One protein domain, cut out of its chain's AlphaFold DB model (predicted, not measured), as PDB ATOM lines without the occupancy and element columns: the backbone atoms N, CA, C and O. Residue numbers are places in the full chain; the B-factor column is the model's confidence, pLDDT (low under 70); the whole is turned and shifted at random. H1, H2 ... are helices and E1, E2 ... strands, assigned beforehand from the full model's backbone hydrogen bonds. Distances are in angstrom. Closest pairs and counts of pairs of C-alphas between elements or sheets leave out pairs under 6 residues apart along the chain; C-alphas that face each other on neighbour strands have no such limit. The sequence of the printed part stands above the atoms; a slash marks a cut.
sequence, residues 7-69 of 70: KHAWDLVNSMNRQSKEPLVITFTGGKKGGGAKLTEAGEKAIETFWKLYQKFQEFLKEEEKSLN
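Overview. This is residues 7 to 69 of the 70 residues of the protein "LysR family transcriptional regulator" of Caldimicrobium thiodismutans (UniProt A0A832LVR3). A small hairpin, E1 and E2, and one long helix, H2, reach away from each other along the longest axis, with the shorter helix H1 beside the junction. Residues 48 to 69, of which 48 to 67 belong to H2, stick out as a long arm. The printed part has 63 residues, in the order H1, E1, E2, H2, mostly helix, with an antiparallel sheet E1 - E2. It is extended, with a radius of gyration of the C-alphas of 17.5 A and spans of 61 by 24 by 23 A.

Arrangement. E1, residues 25 to 28, and E2, residues 36 to 39, form an antiparallel hairpin at 145 degrees; N 26 and O 38 are within hydrogen-bond range at 2.9 A. The closest C-alphas of E1 and H2, residues 41 to 67, are those of Val 25 and Gly 43, 6.2 A. H1, residues 7 to 19, is apart from E2 and H2. H1 has every O i to N i+4 pair within hydrogen-bond range, H2 22 of 23.

Along the chain. H1 is 18.5 A long from C-alpha 7 at (-12.900, 27.470, -38.240), E1 10.0 A, E2 10.6 A, and H2 39.4 A to C-alpha 67 at (16.501, 50.354, -13.441).

Size, cuts and confidence. The C-alphas farthest apart, of Lys 32 and Asn 69, are 62.0 A apart. The printed part has no cut and no long link. Residues 30 to 34 and 69 have pLDDT under 70.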
ATOM      1  N   LYS A   7     -12.753  26.350 -37.303       94.81
ATOM      2  CA  LYS A   7     -12.900  27.470 -38.240       94.81
ATOM      3  C   LYS A   7     -12.051  28.667 -37.814       94.81
ATOM      4  O   LYS A   7     -11.301  29.185 -38.630       94.81
ATOM      5  N   HIS A   8     -12.117  29.049 -36.537       96.75
ATOM      6  CA  HIS A   8     -11.324  30.162 -36.025       96.75
ATOM      7  C   HIS A   8      -9.818  29.888 -36.150       96.75
ATOM      8  O   HIS A   8      -9.077  30.757 -36.602       96.75
ATOM      9  N   ALA A   9      -9.368  28.665 -35.847       94.94
ATOM     10  CA  ALA A   9      -7.972  28.279 -36.053       94.94
ATOM     11  C   ALA A   9      -7.543  28.439 -37.524       94.94
ATOM     12  O   ALA A   9      -6.470  28.973 -37.801       94.94
ATOM     13  N   TRP A  10      -8.392  28.036 -38.474       94.69
ATOM     14  CA  TRP A  10      -8.107  28.211 -39.900       94.69
ATOM     15  C   TRP A  10      -8.104  29.668 -40.348       94.69
ATOM     16  O   TRP A  10      -7.251  30.056 -41.145       94.69
ATOM     17  N   ASP A  11      -9.015  30.489 -39.833       97.19
ATOM     18  CA  ASP A  11      -9.051  31.918 -40.144       97.19
ATOM     19  C   ASP A  11      -7.745  32.607 -39.711       97.19
ATOM     20  O   ASP A  11      -7.194  33.410 -40.471       97.19
ATOM     21  N   LEU A  12      -7.192  32.224 -38.553       96.88
ATOM     22  CA  LEU A  12      -5.888  32.698 -38.077       96.88
ATOM     23  C   LEU A  12      -4.744  32.245 -38.991       96.88
ATOM     24  O   LEU A  12      -3.929  33.074 -39.398       96.88
ATOM     25  N   VAL A  13      -4.698  30.966 -39.372       96.38
ATOM     26  CA  VAL A  13      -3.666  30.454 -40.294       96.38
ATOM     27  C   VAL A  13      -3.726  31.170 -41.643       96.38
ATOM     28  O   VAL A  13      -2.704  31.631 -42.154       96.38
ATOM     29  N   ASN A  14      -4.925  31.331 -42.200       97.25
ATOM     30  CA  ASN A  14      -5.126  32.045 -43.455       97.25
ATOM     31  C   ASN A  14      -4.707  33.514 -43.342       97.25
ATOM     32  O   ASN A  14      -4.125  34.065 -44.275       97.25
ATOM     33  N   SER A  15      -4.980  34.151 -42.202       98.06
ATOM     34  CA  SER A  15      -4.537  35.517 -41.930       98.06
ATOM     35  C   SER A  15      -3.011  35.629 -41.913       98.06
ATOM     36  O   SER A  15      -2.468  36.499 -42.591       98.06
ATOM     37  N   MET A  16      -2.317  34.720 -41.223       97.62
ATOM     38  CA  MET A  16      -0.849  34.703 -41.161       97.62
ATOM     39  C   MET A  16      -0.213  34.472 -42.534       97.62
ATOM     40  O   MET A  16       0.733  35.170 -42.900       97.62
ATOM     41  N   ASN A  17      -0.760  33.545 -43.321       97.81
ATOM     42  CA  ASN A  17      -0.295  33.296 -44.684       97.81
ATOM     43  C   ASN A  17      -0.446  34.535 -45.576       97.81
ATOM     44  O   ASN A  17       0.477  34.853 -46.313       97.81
ATOM     45  N   ARG A  18      -1.573  35.259 -45.493       97.94
ATOM     46  CA  ARG A  18      -1.799  36.484 -46.286       97.94
ATOM     47  C   ARG A  18      -0.866  37.636 -45.914       97.94
ATOM     48  O   ARG A  18      -0.568  38.464 -46.764       97.94
ATOM     49  N   GLN A  19      -0.459  37.720 -44.652       97.50
ATOM     50  CA  GLN A  19       0.427  38.780 -44.158       97.50
ATOM     51  C   GLN A  19       1.908  38.492 -44.434       97.50
ATOM     52  O   GLN A  19       2.754  39.370 -44.269       97.50
ATOM     53  N   SER A  20       2.227  37.268 -44.845       96.94
ATOM     54  CA  SER A  20       3.592  36.815 -45.083       96.94
ATOM     55  C   SER A  20       3.927  36.856 -46.570       96.94
ATOM     56  O   SER A  20       3.055  36.722 -47.421       96.94
ATOM     57  N   LYS A  21       5.216  37.023 -46.890       96.69
ATOM     58  CA  LYS A  21       5.698  36.968 -48.281       96.69
ATOM     59  C   LYS A  21       5.508  35.583 -48.902       96.69
ATOM     60  O   LYS A  21       5.189  35.480 -50.076       96.69
ATOM     61  N   GLU A  22       5.691  34.548 -48.085       97.12
ATOM     62  CA  GLU A  22       5.496  33.145 -48.434       97.12
ATOM     63  C   GLU A  22       4.501  32.520 -47.445       97.12
ATOM     64  O   GLU A  22       4.501  32.911 -46.270       97.12
ATOM     65  N   PRO A  23       3.676  31.540 -47.857       97.69
ATOM     66  CA  PRO A  23       2.797  30.827 -46.938       97.69
ATOM     67  C   PRO A  23       3.601  30.195 -45.799       97.69
ATOM     68  O   PRO A  23       4.582  29.496 -46.046       97.69
ATOM     69  N   LEU A  24       3.174  30.400 -44.554       98.12
ATOM     70  CA  LEU A  24       3.803  29.817 -43.365       98.12
ATOM     71  C   LEU A  24       3.297  28.396 -43.093       98.12
ATOM     72  O   LEU A  24       4.036  27.545 -42.602       98.12
ATOM     73  N   VAL A  25       2.035  28.127 -43.427       97.88
ATOM     74  CA  VAL A  25       1.393  26.814 -43.284       97.88
ATOM     75  C   VAL A  25       0.766  26.418 -44.610       97.88
ATOM     76  O   VAL A  25       0.054  27.212 -45.225       97.88
ATOM     77  N   ILE A  26       0.965  25.170 -45.022       95.88
ATOM     78  CA  ILE A  26       0.317  24.594 -46.204       95.88
ATOM     79  C   ILE A  26      -0.445  23.326 -45.851       95.88
ATOM     80  O   ILE A  26      -0.059  22.560 -44.966       95.88
ATOM     81  N   THR A  27      -1.533  23.091 -46.574       92.94
ATOM     82  CA  THR A  27      -2.275  21.835 -46.506       92.94
ATOM     83  C   THR A  27      -1.699  20.818 -47.474       92.94
ATOM     84  O   THR A  27      -1.277  21.174 -48.573       92.94
ATOM     85  N   PHE A  28      -1.750  19.543 -47.115       84.94
ATOM     86  CA  PHE A  28      -1.498  18.449 -48.045       84.94
ATOM     87  C   PHE A  28      -2.691  17.502 -48.062       84.94
ATOM     88  O   PHE A  28      -3.271  17.176 -47.024       84.94
ATOM     89  N   THR A  29      -3.054  17.043 -49.253       79.38
ATOM     90  CA  THR A  29      -4.047  15.988 -49.432       79.38
ATOM     91  C   THR A  29      -3.351  14.640 -49.277       79.38
ATOM     92  O   THR A  29      -2.610  14.212 -50.160       79.38
ATOM     93  N   GLY A  30      -3.557  13.969 -48.147       59.16
ATOM     94  CA  GLY A  30      -3.264  12.545 -48.011       59.16
ATOM     95  C   GLY A  30      -4.492  11.753 -48.446       59.16
ATOM     96  O   GLY A  30      -5.602  12.158 -48.121       59.16
ATOM     97  N   GLY A  31      -4.305  10.663 -49.198       68.69
ATOM     98  CA  GLY A  31      -5.378   9.776 -49.674       68.69
ATOM     99  C   GLY A  31      -6.185   9.118 -48.539       68.69
ATOM    100  O   GLY A  31      -6.710   9.788 -47.664       68.69
ATOM    101  N   LYS A  32      -6.295   7.784 -48.502       59.50
ATOM    102  CA  LYS A  32      -7.187   7.030 -47.579       59.50
ATOM    103  C   LYS A  32      -7.146   7.386 -46.069       59.50
ATOM    104  O   LYS A  32      -8.015   6.916 -45.344       59.50
ATOM    105  N   LYS A  33      -6.174   8.166 -45.579       58.38
ATOM    106  CA  LYS A  33      -6.040   8.594 -44.170       58.38
ATOM    107  C   LYS A  33      -6.344  10.082 -43.908       58.38
ATOM    108  O   LYS A  33      -6.219  10.513 -42.766       58.38
ATOM    109  N   GLY A  34      -6.777  10.840 -44.917       64.00
ATOM    110  CA  GLY A  34      -7.162  12.247 -44.782       64.00
ATOM    111  C   GLY A  34      -6.030  13.243 -45.053       64.00
ATOM    112  O   GLY A  34      -4.848  12.896 -45.095       64.00
ATOM    113  N   GLY A  35      -6.422  14.500 -45.278       80.62
ATOM    114  CA  GLY A  35      -5.511  15.633 -45.434       80.62
ATOM    115  C   GLY A  35      -4.991  16.170 -44.100       80.62
ATOM    116  O   GLY A  35      -5.567  15.911 -43.045       80.62
ATOM    117  N   GLY A  36      -3.903  16.933 -44.153       88.50
ATOM    118  CA  GLY A  36      -3.276  17.552 -42.986       88.50
ATOM    119  C   GLY A  36      -2.704  18.931 -43.296       88.50
ATOM    120  O   GLY A  36      -2.794  19.418 -44.423       88.50
ATOM    121  N   ALA A  37      -2.109  19.558 -42.285       93.31
ATOM    122  CA  ALA A  37      -1.391  20.821 -42.405       93.31
ATOM    123  C   ALA A  37       0.057  20.633 -41.947       93.31
ATOM    124  O   ALA A  37       0.325  19.852 -41.033       93.31
ATOM    125  N   LYS A  38       0.986  21.340 -42.585       95.19
ATOM    126  CA  LYS A  38       2.403  21.364 -42.213       95.19
ATOM    127  C   LYS A  38       2.951  22.781 -42.303       95.19
ATOM    128  O   LYS A  38       2.469  23.578 -43.110       95.19
ATOM    129  N   LEU A  39       3.965  23.071 -41.495       97.56
ATOM    130  CA  LEU A  39       4.752  24.286 -41.660       97.56
ATOM    131  C   LEU A  39       5.543  24.214 -42.968       97.56
ATOM    132  O   LEU A  39       5.940  23.140 -43.427       97.56
ATOM    133  N   THR A  40       5.731  25.371 -43.583       97.81
ATOM    134  CA  THR A  40       6.761  25.568 -44.600       97.81
ATOM    135  C   THR A  40       8.077  25.932 -43.924       97.81
ATOM    136  O   THR A  40       8.104  26.292 -42.747       97.81
ATOM    137  N   GLU A  41       9.169  25.935 -44.686       98.06
ATOM    138  CA  GLU A  41      10.450  26.463 -44.205       98.06
ATOM    139  C   GLU A  41      10.329  27.934 -43.754       98.06
ATOM    140  O   GLU A  41      10.920  28.341 -42.755       98.06
ATOM    141  N   ALA A  42       9.512  28.736 -44.450       98.00
ATOM    142  CA  ALA A  42       9.215  30.107 -44.040       98.00
ATOM    143  C   ALA A  42       8.459  30.153 -42.700       98.00
ATOM    144  O   ALA A  42       8.764  30.994 -41.856       98.00
ATOM    145  N   GLY A  43       7.515  29.232 -42.481       98.12
ATOM    146  CA  GLY A  43       6.796  29.083 -41.215       98.12
ATOM    147  C   GLY A  43       7.707  28.714 -40.049       98.12
ATOM    148  O   GLY A  43       7.619  29.327 -38.986       98.12
ATOM    149  N   GLU A  44       8.623  27.769 -40.253       98.44
ATOM    150  CA  GLU A  44       9.621  27.389 -39.245       98.44
ATOM    151  C   GLU A  44      10.531  28.573 -38.885       98.44
ATOM    152  O   GLU A  44      10.682  28.906 -37.706       98.44
ATOM    153  N   LYS A  45      11.048  29.288 -39.893       98.12
ATOM    154  CA  LYS A  45      11.864  30.499 -39.697       98.12
ATOM    155  C   LYS A  45      11.104  31.613 -38.974       98.12
ATOM    156  O   LYS A  45      11.690  32.313 -38.145       98.12
ATOM    157  N   ALA A  46       9.816  31.793 -39.265       97.69
ATOM    158  CA  ALA A  46       8.983  32.789 -38.594       97.69
ATOM    159  C   ALA A  46       8.836  32.483 -37.095       97.69
ATOM    160  O   ALA A  46       9.009  33.380 -36.269       97.69
ATOM    161  N   ILE A  47       8.595  31.216 -36.739       98.12
ATOM    162  CA  ILE A  47       8.513  30.767 -35.341       98.12
ATOM    163  C   ILE A  47       9.847  30.987 -34.623       98.12
ATOM    164  O   ILE A  47       9.873  31.558 -33.532       98.12
ATOM    165  N   GLU A  48      10.959  30.579 -35.235       98.44
ATOM    166  CA  GLU A  48      12.294  30.775 -34.662       98.44
ATOM    167  C   GLU A  48      12.588  32.265 -34.420       98.44
ATOM    168  O   GLU A  48      13.062  32.656 -33.350       98.44
ATOM    169  N   THR A  49      12.264  33.112 -35.397       97.69
ATOM    170  CA  THR A  49      12.471  34.562 -35.314       97.69
ATOM    171  C   THR A  49      11.625  35.185 -34.210       97.69
ATOM    172  O   THR A  49      12.140  35.992 -33.434       97.69
ATOM    173  N   PHE A  50      10.352  34.790 -34.099       97.94
ATOM    174  CA  PHE A  50       9.467  35.252 -33.035       97.94
ATOM    175  C   PHE A  50      10.046  34.928 -31.658       97.94
ATOM    176  O   PHE A  50      10.160  35.824 -30.826       97.94
ATOM    177  N   TRP A  51      10.474  33.684 -31.424       98.38
ATOM    178  CA  TRP A  51      11.025  33.299 -30.124       98.38
ATOM    179  C   TRP A  51      12.329  34.021 -29.802       98.38
ATOM    180  O   TRP A  51      12.501  34.467 -28.670       98.38
ATOM    181  N   LYS A  52      13.216  34.217 -30.783       98.38
ATOM    182  CA  LYS A  52      14.432  35.026 -30.595       98.38
ATOM    183  C   LYS A  52      14.105  36.467 -30.208       98.38
ATOM    184  O   LYS A  52      14.733  37.011 -29.305       98.38
ATOM    185  N   LEU A  53      13.136  37.087 -30.881       98.44
ATOM    186  CA  LEU A  53      12.705  38.449 -30.568       98.44
ATOM    187  C   LEU A  53      12.040  38.519 -29.192       98.44
ATOM    188  O   LEU A  53      12.331  39.428 -28.421       98.44
ATOM    189  N   TYR A  54      11.191  37.546 -28.872       98.19
ATOM    190  CA  TYR A  54      10.512  37.466 -27.587       98.19
ATOM    191  C   TYR A  54      11.508  37.339 -26.434       98.19
ATOM    192  O   TYR A  54      11.376  38.058 -25.451       98.19
ATOM    193  N   GLN A  55      12.542  36.502 -26.567       98.31
ATOM    194  CA  GLN A  55      13.602  36.392 -25.556       98.31
ATOM    195  C   GLN A  55      14.325  37.726 -25.343       98.31
ATOM    196  O   GLN A  55      14.393  38.199 -24.215       98.31
ATOM    197  N   LYS A  56      14.752  38.393 -26.424       98.00
ATOM    198  CA  LYS A  56      15.373  39.726 -26.334       98.00
ATOM    199  C   LYS A  56      14.458  40.758 -25.678       98.00
ATOM    200  O   LYS A  56      14.915  41.594 -24.909       98.00
ATOM    201  N   PHE A  57      13.163  40.707 -25.983       98.06
ATOM    202  CA  PHE A  57      12.179  41.597 -25.379       98.06
ATOM    203  C   PHE A  57      12.022  41.338 -23.875       98.06
ATOM    204  O   PHE A  57      11.960  42.284 -23.100       98.06
ATOM    205  N   GLN A  58      12.009  40.073 -23.445       97.44
ATOM    206  CA  GLN A  58      11.966  39.720 -22.021       97.44
ATOM    207  C   GLN A  58      13.242  40.132 -21.278       97.44
ATOM    208  O   GLN A  58      13.160  40.626 -20.156       97.44
ATOM    209  N   GLU A  59      14.412  39.959 -21.897       96.75
ATOM    210  CA  GLU A  59      15.690  40.431 -21.353       96.75
ATOM    211  C   GLU A  59      15.671  41.949 -21.157       96.75
ATOM    212  O   GLU A  59      15.936  42.417 -20.052       96.75
ATOM    213  N   PHE A  60      15.247  42.692 -22.183       96.50
ATOM    214  CA  PHE A  60      15.092  44.143 -22.118       96.50
ATOM    215  C   PHE A  60      14.151  44.572 -20.985       96.50
ATOM    216  O   PHE A  60      14.529  45.380 -20.144       96.50
ATOM    217  N   LEU A  61      12.949  43.990 -20.900       95.69
ATOM    218  CA  LEU A  61      11.996  44.327 -19.835       95.69
ATOM    219  C   LEU A  61      12.566  44.076 -18.435       95.69
ATOM    220  O   LEU A  61      12.343  44.872 -17.527       95.69
ATOM    221  N   LYS A  62      13.324  42.990 -18.260       94.19
ATOM    222  CA  LYS A  62      13.951  42.642 -16.981       94.19
ATOM    223  C   LYS A  62      15.076  43.604 -16.595       94.19
ATOM    224  O   LYS A  62      15.337  43.793 -15.406       94.19
ATOM    225  N   GLU A  63      15.794  44.156 -17.568       92.50
ATOM    226  CA  GLU A  63      16.808  45.187 -17.328       92.50
ATOM    227  C   GLU A  63      16.159  46.514 -16.929       92.50
ATOM    228  O   GLU A  63      16.549  47.102 -15.918       92.50
ATOM    229  N   GLU A  64      15.113  46.924 -17.647       92.38
ATOM    230  CA  GLU A  64      14.366  48.149 -17.351       92.38
ATOM    231  C   GLU A  64      13.688  48.089 -15.976       92.38
ATOM    232  O   GLU A  64      13.793  49.047 -15.213       92.38
ATOM    233  N   GLU A  65      13.080  46.957 -15.598       91.25
ATOM    234  CA  GLU A  65      12.454  46.763 -14.277       91.25
ATOM    235  C   GLU A  65      13.443  46.996 -13.125       91.25
ATOM    236  O   GLU A  65      13.106  47.649 -12.143       91.25
ATOM    237  N   LYS A  66      14.694  46.535 -13.264       86.44
ATOM    238  CA  LYS A  66      15.752  46.783 -12.265       86.44
ATOM    239  C   LYS A  66      16.180  48.247 -12.211       86.44
ATOM    240  O   LYS A  66      16.636  48.710 -11.167       86.44
ATOM    241  N   SER A  67      16.119  48.943 -13.343       83.31
ATOM    242  CA  SER A  67      16.501  50.354 -13.441       83.31
ATOM    243  C   SER A  67      15.420  51.288 -12.886       83.31
ATOM    244  O   SER A  67      15.737  52.346 -12.348       83.31
ATOM    245  N   LEU A  68      14.155  50.864 -12.961       80.94
ATOM    246  CA  LEU A  68      12.964  51.621 -12.577       80.94
ATOM    247  C   LEU A  68      12.558  51.418 -11.109       80.94
ATOM    248  O   LEU A  68      11.393  51.633 -10.788       80.94
ATOM    249  N   ASN A  69      13.489  51.033 -10.224       60.53
ATOM    250  CA  ASN A  69      13.246  50.904  -8.782       60.53
ATOM    251  C   ASN A  69      12.514  52.143  -8.217       60.53
ATOM    252  O   ASN A  69      13.137  53.172  -7.942       60.53
TER     253      ASN A  69